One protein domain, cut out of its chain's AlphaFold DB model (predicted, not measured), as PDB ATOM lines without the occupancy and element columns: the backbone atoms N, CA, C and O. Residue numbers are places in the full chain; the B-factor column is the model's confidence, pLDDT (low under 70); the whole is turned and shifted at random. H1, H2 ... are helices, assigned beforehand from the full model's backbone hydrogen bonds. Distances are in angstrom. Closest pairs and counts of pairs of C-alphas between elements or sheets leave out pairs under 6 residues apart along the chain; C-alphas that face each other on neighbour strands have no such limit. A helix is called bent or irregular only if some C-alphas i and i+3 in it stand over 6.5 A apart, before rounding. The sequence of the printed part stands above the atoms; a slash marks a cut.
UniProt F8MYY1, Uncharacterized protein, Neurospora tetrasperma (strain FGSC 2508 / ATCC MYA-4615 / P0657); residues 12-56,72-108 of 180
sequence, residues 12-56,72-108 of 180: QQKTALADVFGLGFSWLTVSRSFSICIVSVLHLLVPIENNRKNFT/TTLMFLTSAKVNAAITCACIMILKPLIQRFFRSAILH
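AT A GLANCE: This is residues 12 to 56 and 72 to 108 of the 180 residues of an uncharacterized protein of Neurospora tetrasperma (strain FGSC 2508 / ATCC MYA-4615 / P0657) (UniProt F8MYY1). Two long helices, H1 and then H2, run side by side in opposite ways, nearly parallel in line, and make a narrow rod with little contact between them. H1 is the longer and sticks out at both ends, with residues 12 to 22 and 49 to 56 standing free. The printed part has 82 residues, is all helix with no named strand, and is extended, with a radius of gyration of the C-alphas of 19.3 A and spans of 65 by 20 by 12 A.

HOW THE PARTS SIT: H1, residues 12 to 54, and H2, residues 72 to 106, are close but not clearly touching. Their closest C-alphas, those of Val 41 and Asn 83, are 7.9 A apart. They run opposite ways at a shallow tilt of 11 degrees, centre to centre 14.3 A. O i to N i+4 pairs are within hydrogen-bond range in 37 of 39 cases in H1 and 29 of 31 in H2.

IN THESE COORDINATES: H1 measures 63.1 A from C-alpha 12 at (-10.234, 11.681, 25.728) to C-alpha 54. H2 measures 51.0 A and ends with C-alpha 106 at (8.114, 7.748, 25.114). H2 is neither bent nor irregular, but only just: C-alphas 93 and 96 are 6.2 A apart.

THE WHOLE: The C-alphas of Gln 12 and Thr 56, the two farthest apart, are 65.7 A apart. Residues 57 to 71 are not printed, and C-alphas 56 and 72 are 14.7 A apart across the cut. Mean pLDDT of the printed part is 71.4, with 26 residues under 70, among them 51 to 56, 72 to 76 and 100 to 108.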
ATOM      1  N   GLN A  12     -11.486  12.308  25.295       68.06
ATOM      2  CA  GLN A  12     -10.234  11.681  25.728       68.06
ATOM      3  C   GLN A  12     -10.207  10.149  25.564       68.06
ATOM      4  O   GLN A  12      -9.159   9.588  25.264       68.06
ATOM      5  N   GLN A  13     -11.349   9.452  25.648       72.19
ATOM      6  CA  GLN A  13     -11.389   8.001  25.392       72.19
ATOM      7  C   GLN A  13     -11.247   7.665  23.905       72.19
ATOM      8  O   GLN A  13     -10.702   6.623  23.550       72.19
ATOM      9  N   LYS A  14     -11.688   8.563  23.015       78.38
ATOM     10  CA  LYS A  14     -11.576   8.366  21.561       78.38
ATOM     11  C   LYS A  14     -10.124   8.411  21.079       78.38
ATOM     12  O   LYS A  14      -9.778   7.704  20.141       78.38
ATOM     13  N   THR A  15      -9.284   9.218  21.725       71.94
ATOM     14  CA  THR A  15      -7.859   9.351  21.385       71.94
ATOM     15  C   THR A  15      -7.046   8.163  21.882       71.94
ATOM     16  O   THR A  15      -6.279   7.615  21.101       71.94
ATOM     17  N   ALA A  16      -7.277   7.702  23.114       77.62
ATOM     18  CA  ALA A  16      -6.630   6.494  23.631       77.62
ATOM     19  C   ALA A  16      -6.965   5.254  22.784       77.62
ATOM     20  O   ALA A  16      -6.090   4.455  22.464       77.62
ATOM     21  N   LEU A  17      -8.225   5.121  22.355       77.75
ATOM     22  CA  LEU A  17      -8.635   4.009  21.504       77.75
ATOM     23  C   LEU A  17      -7.966   4.082  20.121       77.75
ATOM     24  O   LEU A  17      -7.442   3.082  19.640       77.75
ATOM     25  N   ALA A  18      -7.943   5.264  19.498       76.38
ATOM     26  CA  ALA A  18      -7.284   5.466  18.207       76.38
ATOM     27  C   ALA A  18      -5.778   5.158  18.262       76.38
ATOM     28  O   ALA A  18      -5.240   4.596  17.311       76.38
ATOM     29  N   ASP A  19      -5.122   5.471  19.379       77.38
ATOM     30  CA  ASP A  19      -3.698   5.207  19.582       77.38
ATOM     31  C   ASP A  19      -3.405   3.706  19.709       77.38
ATOM     32  O   ASP A  19      -2.542   3.180  19.009       77.38
ATOM     33  N   VAL A  20      -4.204   2.970  20.490       77.75
ATOM     34  CA  VAL A  20      -4.084   1.504  20.612       77.75
ATOM     35  C   VAL A  20      -4.306   0.810  19.263       77.75
ATOM     36  O   VAL A  20      -3.574  -0.118  18.915       77.75
ATOM     37  N   PHE A  21      -5.268   1.279  18.464       77.81
ATOM     38  CA  PHE A  21      -5.482   0.755  17.112       77.81
ATOM     39  C   PHE A  21      -4.333   1.107  16.153       77.81
ATOM     40  O   PHE A  21      -3.935   0.262  15.347       77.81
ATOM     41  N   GLY A  22      -3.766   2.312  16.252       74.38
ATOM     42  CA  GLY A  22      -2.610   2.740  15.458       74.38
ATOM     43  C   GLY A  22      -1.344   1.945  15.784       74.38
ATOM     44  O   GLY A  22      -0.688   1.428  14.873       74.38
ATOM     45  N   LEU A  23      -1.042   1.767  17.073       75.12
ATOM     46  CA  LEU A  23       0.071   0.936  17.541       75.12
ATOM     47  C   LEU A  23      -0.101  -0.520  17.111       75.12
ATOM     48  O   LEU A  23       0.852  -1.126  16.624       75.12
ATOM     49  N   GLY A  24      -1.311  -1.072  17.235       75.19
ATOM     50  CA  GLY A  24      -1.608  -2.441  16.817       75.19
ATOM     51  C   GLY A  24      -1.371  -2.660  15.322       75.19
ATOM     52  O   GLY A  24      -0.737  -3.640  14.934       75.19
ATOM     53  N   PHE A  25      -1.808  -1.728  14.470       72.06
ATOM     54  CA  PHE A  25      -1.614  -1.833  13.020       72.06
ATOM     55  C   PHE A  25      -0.150  -1.628  12.612       72.06
ATOM     56  O   PHE A  25       0.365  -2.317  11.727       72.06
ATOM     57  N   SER A  26       0.560  -0.723  13.285       74.75
ATOM     58  CA  SER A  26       1.991  -0.525  13.062       74.75
ATOM     59  C   SER A  26       2.808  -1.747  13.489       74.75
ATOM     60  O   SER A  26       3.632  -2.238  12.724       74.75
ATOM     61  N   TRP A  27       2.514  -2.327  14.651       78.38
ATOM     62  CA  TRP A  27       3.168  -3.555  15.099       78.38
ATOM     63  C   TRP A  27       2.865  -4.733  14.171       78.38
ATOM     64  O   TRP A  27       3.750  -5.524  13.849       78.38
ATOM     65  N   LEU A  28       1.627  -4.830  13.682       76.31
ATOM     66  CA  LEU A  28       1.223  -5.865  12.737       76.31
ATOM     67  C   LEU A  28       1.942  -5.724  11.387       76.31
ATOM     68  O   LEU A  28       2.364  -6.727  10.814       76.31
ATOM     69  N   THR A  29       2.109  -4.500  10.881       77.25
ATOM     70  CA  THR A  29       2.836  -4.247   9.623       77.25
ATOM     71  C   THR A  29       4.333  -4.513   9.772       77.25
ATOM     72  O   THR A  29       4.910  -5.191   8.918       77.25
ATOM     73  N   VAL A  30       4.945  -4.106  10.889       79.94
ATOM     74  CA  VAL A  30       6.348  -4.422  11.204       79.94
ATOM     75  C   VAL A  30       6.541  -5.933  11.358       79.94
ATOM     76  O   VAL A  30       7.425  -6.498  10.719       79.94
ATOM     77  N   SER A  31       5.672  -6.615  12.104       80.50
ATOM     78  CA  SER A  31       5.721  -8.072  12.290       80.50
ATOM     79  C   SER A  31       5.578  -8.832  10.969       80.50
ATOM     80  O   SER A  31       6.340  -9.761  10.698       80.50
ATOM     81  N   ARG A  32       4.673  -8.395  10.081       77.38
ATOM     82  CA  ARG A  32       4.548  -8.985   8.740       77.38
ATOM     83  C   ARG A  32       5.797  -8.775   7.892       77.38
ATOM     84  O   ARG A  32       6.254  -9.730   7.274       77.38
ATOM     85  N   SER A  33       6.374  -7.575   7.898       77.94
ATOM     86  CA  SER A  33       7.614  -7.305   7.157       77.94
ATOM     87  C   SER A  33       8.796  -8.132   7.680       77.94
ATOM     88  O   SER A  33       9.562  -8.692   6.898       77.94
ATOM     89  N   PHE A  34       8.888  -8.297   9.000       77.44
ATOM     90  CA  PHE A  34       9.924  -9.092   9.645       77.44
ATOM     91  C   PHE A  34       9.767 -10.589   9.352       77.44
ATOM     92  O   PHE A  34      10.742 -11.260   9.023       77.44
ATOM     93  N   SER A  35       8.533 -11.096   9.387       77.75
ATOM     94  CA  SER A  35       8.217 -12.484   9.041       77.75
ATOM     95  C   SER A  35       8.605 -12.817   7.597       77.75
ATOM     96  O   SER A  35       9.272 -13.821   7.363       77.75
ATOM     97  N   ILE A  36       8.300 -11.940   6.632       81.12
ATOM     98  CA  ILE A  36       8.705 -12.125   5.225       81.12
ATOM     99  C   ILE A  36      10.233 -12.174   5.098       81.12
ATOM    100  O   ILE A  36      10.765 -12.995   4.354       81.12
ATOM    101  N   CYS A  37      10.942 -11.337   5.856       76.56
ATOM    102  CA  CYS A  37      12.402 -11.308   5.866       76.56
ATOM    103  C   CYS A  37      12.990 -12.626   6.402       76.56
ATOM    104  O   CYS A  37      13.847 -13.229   5.759       76.56
ATOM    105  N   ILE A  38      12.467 -13.136   7.523       76.50
ATOM    106  CA  ILE A  38      12.883 -14.429   8.089       76.50
ATOM    107  C   ILE A  38      12.566 -15.581   7.135       76.50
ATOM    108  O   ILE A  38      13.426 -16.425   6.895       76.50
ATOM    109  N   VAL A  39      11.356 -15.622   6.572       81.50
ATOM    110  CA  VAL A  39      10.953 -16.670   5.622       81.50
ATOM    111  C   VAL A  39      11.841 -16.639   4.382       81.50
ATOM    112  O   VAL A  39      12.258 -17.695   3.922       81.50
ATOM    113  N   SER A  40      12.196 -15.454   3.879       78.56
ATOM    114  CA  SER A  40      13.123 -15.309   2.754       78.56
ATOM    115  C   SER A  40      14.503 -15.891   3.078       78.56
ATOM    116  O   SER A  40      15.029 -16.681   2.296       78.56
ATOM    117  N   VAL A  41      15.048 -15.603   4.265       78.62
ATOM    118  CA  VAL A  41      16.330 -16.171   4.717       78.62
ATOM    119  C   VAL A  41      16.243 -17.691   4.884       78.62
ATOM    120  O   VAL A  41      17.114 -18.408   4.399       78.62
ATOM    121  N   LEU A  42      15.186 -18.206   5.518       78.25
ATOM    122  CA  LEU A  42      14.983 -19.648   5.701       78.25
ATOM    123  C   LEU A  42      14.817 -20.376   4.364       78.25
ATOM    124  O   LEU A  42      15.402 -21.438   4.164       78.25
ATOM    125  N   HIS A  43      14.074 -19.791   3.425       80.56
ATOM    126  CA  HIS A  43      13.878 -20.346   2.089       80.56
ATOM    127  C   HIS A  43      15.166 -20.328   1.255       80.56
ATOM    128  O   HIS A  43      15.315 -21.147   0.357       80.56
ATOM    129  N   LEU A  44      16.114 -19.437   1.549       68.69
ATOM    130  CA  LEU A  44      17.469 -19.473   0.988       68.69
ATOM    131  C   LEU A  44      18.373 -20.489   1.700       68.69
ATOM    132  O   LEU A  44      19.231 -21.101   1.065       68.69
ATOM    133  N   LEU A  45      18.156 -20.727   2.994       74.88
ATOM    134  CA  LEU A  45      18.946 -21.663   3.793       74.88
ATOM    135  C   LEU A  45      18.595 -23.135   3.516       74.88
ATOM    136  O   LEU A  45      19.477 -23.992   3.532       74.88
ATOM    137  N   VAL A  46      17.330 -23.439   3.206       79.50
ATOM    138  CA  VAL A  46      16.872 -24.803   2.875       79.50
ATOM    139  C   VAL A  46      17.577 -25.377   1.630       79.50
ATOM    140  O   VAL A  46      18.103 -26.486   1.721       79.50
ATOM    141  N   PRO A  47      17.679 -24.665   0.490       71.94
ATOM    142  CA  PRO A  47      18.457 -25.098  -0.668       71.94
ATOM    143  C   PRO A  47      19.941 -25.271  -0.360       71.94
ATOM    144  O   PRO A  47      20.552 -26.202  -0.871       71.94
ATOM    145  N   ILE A  48      20.523 -24.402   0.470       67.50
ATOM    146  CA  ILE A  48      21.932 -24.479   0.881       67.50
ATOM    147  C   ILE A  48      22.189 -25.783   1.642       67.50
ATOM    148  O   ILE A  48      23.100 -26.533   1.295       67.50
ATOM    149  N   GLU A  49      21.352 -26.085   2.633       72.06
ATOM    150  CA  GLU A  49      21.483 -27.294   3.447       72.06
ATOM    151  C   GLU A  49      21.153 -28.559   2.640       72.06
ATOM    152  O   GLU A  49      21.814 -29.588   2.790       72.06
ATOM    153  N   ASN A  50      20.175 -28.481   1.734       71.56
ATOM    154  CA  ASN A  50      19.831 -29.594   0.857       71.56
ATOM    155  C   ASN A  50      20.955 -29.881  -0.150       71.56
ATOM    156  O   ASN A  50      21.344 -31.034  -0.320       71.56
ATOM    157  N   ASN A  51      21.547 -28.857  -0.771       64.12
ATOM    158  CA  ASN A  51      22.709 -29.042  -1.644       64.12
ATOM    159  C   ASN A  51      23.900 -29.597  -0.854       64.12
ATOM    160  O   ASN A  51      24.514 -30.567  -1.287       64.12
ATOM    161  N   ARG A  52      24.176 -29.076   0.348       62.31
ATOM    162  CA  ARG A  52      25.257 -29.574   1.211       62.31
ATOM    163  C   ARG A  52      25.136 -31.073   1.502       62.31
ATOM    164  O   ARG A  52      26.129 -31.782   1.387       62.31
ATOM    165  N   LYS A  53      23.932 -31.559   1.823       63.12
ATOM    166  CA  LYS A  53      23.678 -32.984   2.109       63.12
ATOM    167  C   LYS A  53      23.828 -33.875   0.877       63.12
ATOM    168  O   LYS A  53      24.361 -34.976   0.994       63.12
ATOM    169  N   ASN A  54      23.425 -33.386  -0.297       58.88
ATOM    170  CA  ASN A  54      23.577 -34.111  -1.560       58.88
ATOM    171  C   ASN A  54      25.043 -34.186  -2.045       58.88
ATOM    172  O   ASN A  54      25.394 -35.119  -2.759       58.88
ATOM    173  N   PHE A  55      25.923 -33.276  -1.607       55.69
ATOM    174  CA  PHE A  55      27.367 -33.333  -1.893       55.69
ATOM    175  C   PHE A  55      28.183 -34.187  -0.897       55.69
ATOM    176  O   PHE A  55      29.366 -34.444  -1.126       55.69
ATOM    177  N   THR A  56      27.574 -34.682   0.186       48.31
ATOM    178  CA  THR A  56      28.225 -35.557   1.182       48.31
ATOM    179  C   THR A  56      27.833 -37.030   1.029       48.31
ATOM    180  O   THR A  56      27.190 -37.599   1.909       48.31
ATOM    181  N   THR A  72      32.751 -23.616  -7.976       54.59
ATOM    182  CA  THR A  72      31.582 -23.960  -7.145       54.59
ATOM    183  C   THR A  72      31.689 -23.353  -5.747       54.59
ATOM    184  O   THR A  72      30.713 -22.831  -5.206       54.59
ATOM    185  N   THR A  73      32.903 -23.339  -5.193       59.34
ATOM    186  CA  THR A  73      33.215 -22.680  -3.918       59.34
ATOM    187  C   THR A  73      33.016 -21.169  -4.018       59.34
ATOM    188  O   THR A  73      32.448 -20.565  -3.110       59.34
ATOM    189  N   LEU A  74      33.382 -20.553  -5.149       61.44
ATOM    190  CA  LEU A  74      33.126 -19.136  -5.418       61.44
ATOM    191  C   LEU A  74      31.631 -18.802  -5.456       61.44
ATOM    192  O   LEU A  74      31.229 -17.807  -4.856       61.44
ATOM    193  N   MET A  75      30.793 -19.622  -6.098       65.62
ATOM    194  CA  MET A  75      29.335 -19.400  -6.128       65.62
ATOM    195  C   MET A  75      28.697 -19.506  -4.738       65.62
ATOM    196  O   MET A  75      27.846 -18.698  -4.365       65.62
ATOM    197  N   PHE A  76      29.147 -20.465  -3.931       62.19
ATOM    198  CA  PHE A  76      28.662 -20.615  -2.564       62.19
ATOM    199  C   PHE A  76      29.098 -19.451  -1.667       62.19
ATOM    200  O   PHE A  76      28.287 -18.864  -0.949       62.19
ATOM    201  N   LEU A  77      30.377 -19.078  -1.739       71.44
ATOM    202  CA  LEU A  77      30.952 -18.008  -0.930       71.44
ATOM    203  C   LEU A  77      30.362 -16.642  -1.303       71.44
ATOM    204  O   LEU A  77      30.115 -15.817  -0.426       71.44
ATOM    205  N   THR A  78      30.094 -16.407  -2.589       71.75
ATOM    206  CA  THR A  78      29.412 -15.189  -3.051       71.75
ATOM    207  C   THR A  78      27.964 -15.144  -2.577       71.75
ATOM    208  O   THR A  78      27.557 -14.115  -2.049       71.75
ATOM    209  N   SER A  79      27.219 -16.252  -2.635       70.12
ATOM    210  CA  SER A  79      25.855 -16.328  -2.085       70.12
ATOM    211  C   SER A  79      25.819 -16.070  -0.572       70.12
ATOM    212  O   SER A  79      25.054 -15.229  -0.096       70.12
ATOM    213  N   ALA A  80      26.717 -16.697   0.194       72.00
ATOM    214  CA  ALA A  80      26.837 -16.459   1.634       72.00
ATOM    215  C   ALA A  80      27.189 -14.994   1.951       72.00
ATOM    216  O   ALA A  80      26.627 -14.400   2.874       72.00
ATOM    217  N   LYS A  81      28.076 -14.384   1.158       72.19
ATOM    218  CA  LYS A  81      28.491 -12.985   1.319       72.19
ATOM    219  C   LYS A  81      27.372 -12.002   0.970       72.19
ATOM    220  O   LYS A  81      27.202 -11.013   1.678       72.19
ATOM    221  N   VAL A  82      26.580 -12.289  -0.064       79.94
ATOM    222  CA  VAL A  82      25.405 -11.488  -0.445       79.94
ATOM    223  C   VAL A  82      24.320 -11.585   0.628       79.94
ATOM    224  O   VAL A  82      23.810 -10.557   1.063       79.94
ATOM    225  N   ASN A  83      24.039 -12.779   1.152       73.81
ATOM    226  CA  ASN A  83      23.059 -12.956   2.228       73.81
ATOM    227  C   ASN A  83      23.494 -12.267   3.530       73.81
ATOM    228  O   ASN A  83      22.679 -11.619   4.192       73.81
ATOM    229  N   ALA A  84      24.781 -12.340   3.881       73.81
ATOM    230  CA  ALA A  84      25.329 -11.611   5.024       73.81
ATOM    231  C   ALA A  84      25.226 -10.087   4.836       73.81
ATOM    232  O   ALA A  84      24.870  -9.379   5.778       73.81
ATOM    233  N   ALA A  85      25.471  -9.580   3.624       77.12
ATOM    234  CA  ALA A  85      25.331  -8.160   3.304       77.12
ATOM    235  C   ALA A  85      23.871  -7.686   3.388       77.12
ATOM    236  O   ALA A  85      23.608  -6.653   3.999       77.12
ATOM    237  N   ILE A  86      22.921  -8.465   2.857       80.19
ATOM    238  CA  ILE A  86      21.480  -8.183   2.955       80.19
ATOM    239  C   ILE A  86      21.048  -8.152   4.423       80.19
ATOM    240  O   ILE A  86      20.434  -7.186   4.867       80.19
ATOM    241  N   THR A  87      21.445  -9.156   5.208       76.44
ATOM    242  CA  THR A  87      21.128  -9.221   6.643       76.44
ATOM    243  C   THR A  87      21.703  -8.018   7.395       76.44
ATOM    244  O   THR A  87      21.011  -7.395   8.199       76.44
ATOM    245  N   CYS A  88      22.950  -7.638   7.102       76.44
ATOM    246  CA  CYS A  88      23.606  -6.483   7.710       76.44
ATOM    247  C   CYS A  88      22.901  -5.162   7.349       76.44
ATOM    248  O   CYS A  88      22.625  -4.349   8.232       76.44
ATOM    249  N   ALA A  89      22.523  -4.977   6.079       76.19
ATOM    250  CA  ALA A  89      21.765  -3.812   5.627       76.19
ATOM    251  C   ALA A  89      20.388  -3.732   6.307       76.19
ATOM    252  O   ALA A  89      19.998  -2.669   6.796       76.19
ATOM    253  N   CYS A  90      19.684  -4.861   6.431       73.75
ATOM    254  CA  CYS A  90      18.413  -4.935   7.152       73.75
ATOM    255  C   CYS A  90      18.568  -4.536   8.629       73.75
ATOM    256  O   CYS A  90      17.743  -3.783   9.147       73.75
ATOM    257  N   ILE A  91      19.643  -4.963   9.301       74.38
ATOM    258  CA  ILE A  91      19.935  -4.582  10.695       74.38
ATOM    259  C   ILE A  91      20.242  -3.080  10.814       74.38
ATOM    260  O   ILE A  91      19.759  -2.425  11.743       74.38
ATOM    261  N   MET A  92      20.996  -2.505   9.869       77.81
ATOM    262  CA  MET A  92      21.285  -1.063   9.857       77.81
ATOM    263  C   MET A  92      20.026  -0.212   9.671       77.81
ATOM    264  O   MET A  92      19.930   0.852  10.280       77.81
ATOM    265  N   ILE A  93      19.047  -0.687   8.897       73.19
ATOM    266  CA  ILE A  93      17.755  -0.010   8.695       73.19
ATOM    267  C   ILE A  93      16.836  -0.185   9.915       73.19
ATOM    268  O   ILE A  93      16.068   0.716  10.256       73.19
ATOM    269  N   LEU A  94      16.939  -1.308  10.626       68.38
ATOM    270  CA  LEU A  94      16.114  -1.586  11.803       68.38
ATOM    271  C   LEU A  94      16.452  -0.662  12.986       68.38
ATOM    272  O   LEU A  94      15.566  -0.243  13.731       68.38
ATOM    273  N   LYS A  95      17.724  -0.279  13.136       71.31
ATOM    274  CA  LYS A  95      18.211   0.572  14.233       71.31
ATOM    275  C   LYS A  95      17.542   1.968  14.304       71.31
ATOM    276  O   LYS A  95      17.029   2.310  15.374       71.31
ATOM    277  N   PRO A  96      17.467   2.772  13.223       71.69
ATOM    278  CA  PRO A  96      16.764   4.058  13.241       71.69
ATOM    279  C   PRO A  96      15.241   3.912  13.342       71.69
ATOM    280  O   PRO A  96      14.587   4.801  13.890       71.69
ATOM    281  N   LEU A  97      14.668   2.800  12.863       65.31
ATOM    282  CA  LEU A  97      13.240   2.517  13.024       65.31
ATOM    283  C   LEU A  97      12.899   2.323  14.501       65.31
ATOM    284  O   LEU A  97      12.016   3.008  15.010       65.31
ATOM    285  N   ILE A  98      13.662   1.494  15.215       68.56
ATOM    286  CA  ILE A  98      13.496   1.301  16.662       68.56
ATOM    287  C   ILE A  98      13.647   2.640  17.394       68.56
ATOM    288  O   ILE A  98      12.806   2.983  18.219       68.56
ATOM    289  N   GLN A  99      14.655   3.451  17.058       73.50
ATOM    290  CA  GLN A  99      14.864   4.740  17.723       73.50
ATOM    291  C   GLN A  99      13.724   5.740  17.476       73.50
ATOM    292  O   GLN A  99      13.325   6.445  18.403       73.50
ATOM    293  N   ARG A 100      13.175   5.806  16.255       68.12
ATOM    294  CA  ARG A 100      12.013   6.655  15.946       68.12
ATOM    295  C   ARG A 100      10.750   6.162  16.644       68.12
ATOM    296  O   ARG A 100      10.038   6.982  17.213       68.12
ATOM    297  N   PHE A 101      10.509   4.853  16.667       62.88
ATOM    298  CA  PHE A 101       9.344   4.272  17.338       62.88
ATOM    299  C   PHE A 101       9.403   4.447  18.858       62.88
ATOM    300  O   PHE A 101       8.439   4.926  19.449       62.88
ATOM    301  N   PHE A 102      10.544   4.159  19.489       64.69
ATOM    302  CA  PHE A 102      10.708   4.340  20.934       64.69
ATOM    303  C   PHE A 102      10.711   5.814  21.346       64.69
ATOM    304  O   PHE A 102      10.100   6.149  22.359       64.69
ATOM    305  N   ARG A 103      11.310   6.728  20.562       63.56
ATOM    306  CA  ARG A 103      11.149   8.167  20.833       63.56
ATOM    307  C   ARG A 103       9.694   8.595  20.708       63.56
ATOM    308  O   ARG A 103       9.221   9.310  21.579       63.56
ATOM    309  N   SER A 104       8.987   8.169  19.666       61.25
ATOM    310  CA  SER A 104       7.601   8.596  19.457       61.25
ATOM    311  C   SER A 104       6.644   8.040  20.517       61.25
ATOM    312  O   SER A 104       5.687   8.720  20.867       61.25
ATOM    313  N   ALA A 105       6.921   6.850  21.058       59.06
ATOM    314  CA  ALA A 105       6.136   6.246  22.134       59.06
ATOM    315  C   ALA A 105       6.438   6.846  23.522       59.06
ATOM    316  O   ALA A 105       5.543   6.927  24.356       59.06
ATOM    317  N   ILE A 106       7.680   7.280  23.781       59.62
ATOM    318  CA  ILE A 106       8.114   7.748  25.114       59.62
ATOM    319  C   ILE A 106       8.062   9.281  25.258       59.62
ATOM    320  O   ILE A 106       7.854   9.768  26.364       59.62
ATOM    321  N   LEU A 107       8.221  10.065  24.180       56.75
ATOM    322  CA  LEU A 107       8.266  11.544  24.236       56.75
ATOM    323  C   LEU A 107       6.923  12.240  24.002       56.75
ATOM    324  O   LEU A 107       6.881  13.469  23.964       56.75
ATOM    325  N   HIS A 108       5.819  11.500  23.896       48.53
ATOM    326  CA  HIS A 108       4.490  12.105  23.869       48.53
ATOM    327  C   HIS A 108       3.617  11.756  25.091       48.53
ATOM    328  O   HIS A 108       2.445  11.418  24.917       48.53
TER     329      HIS A 108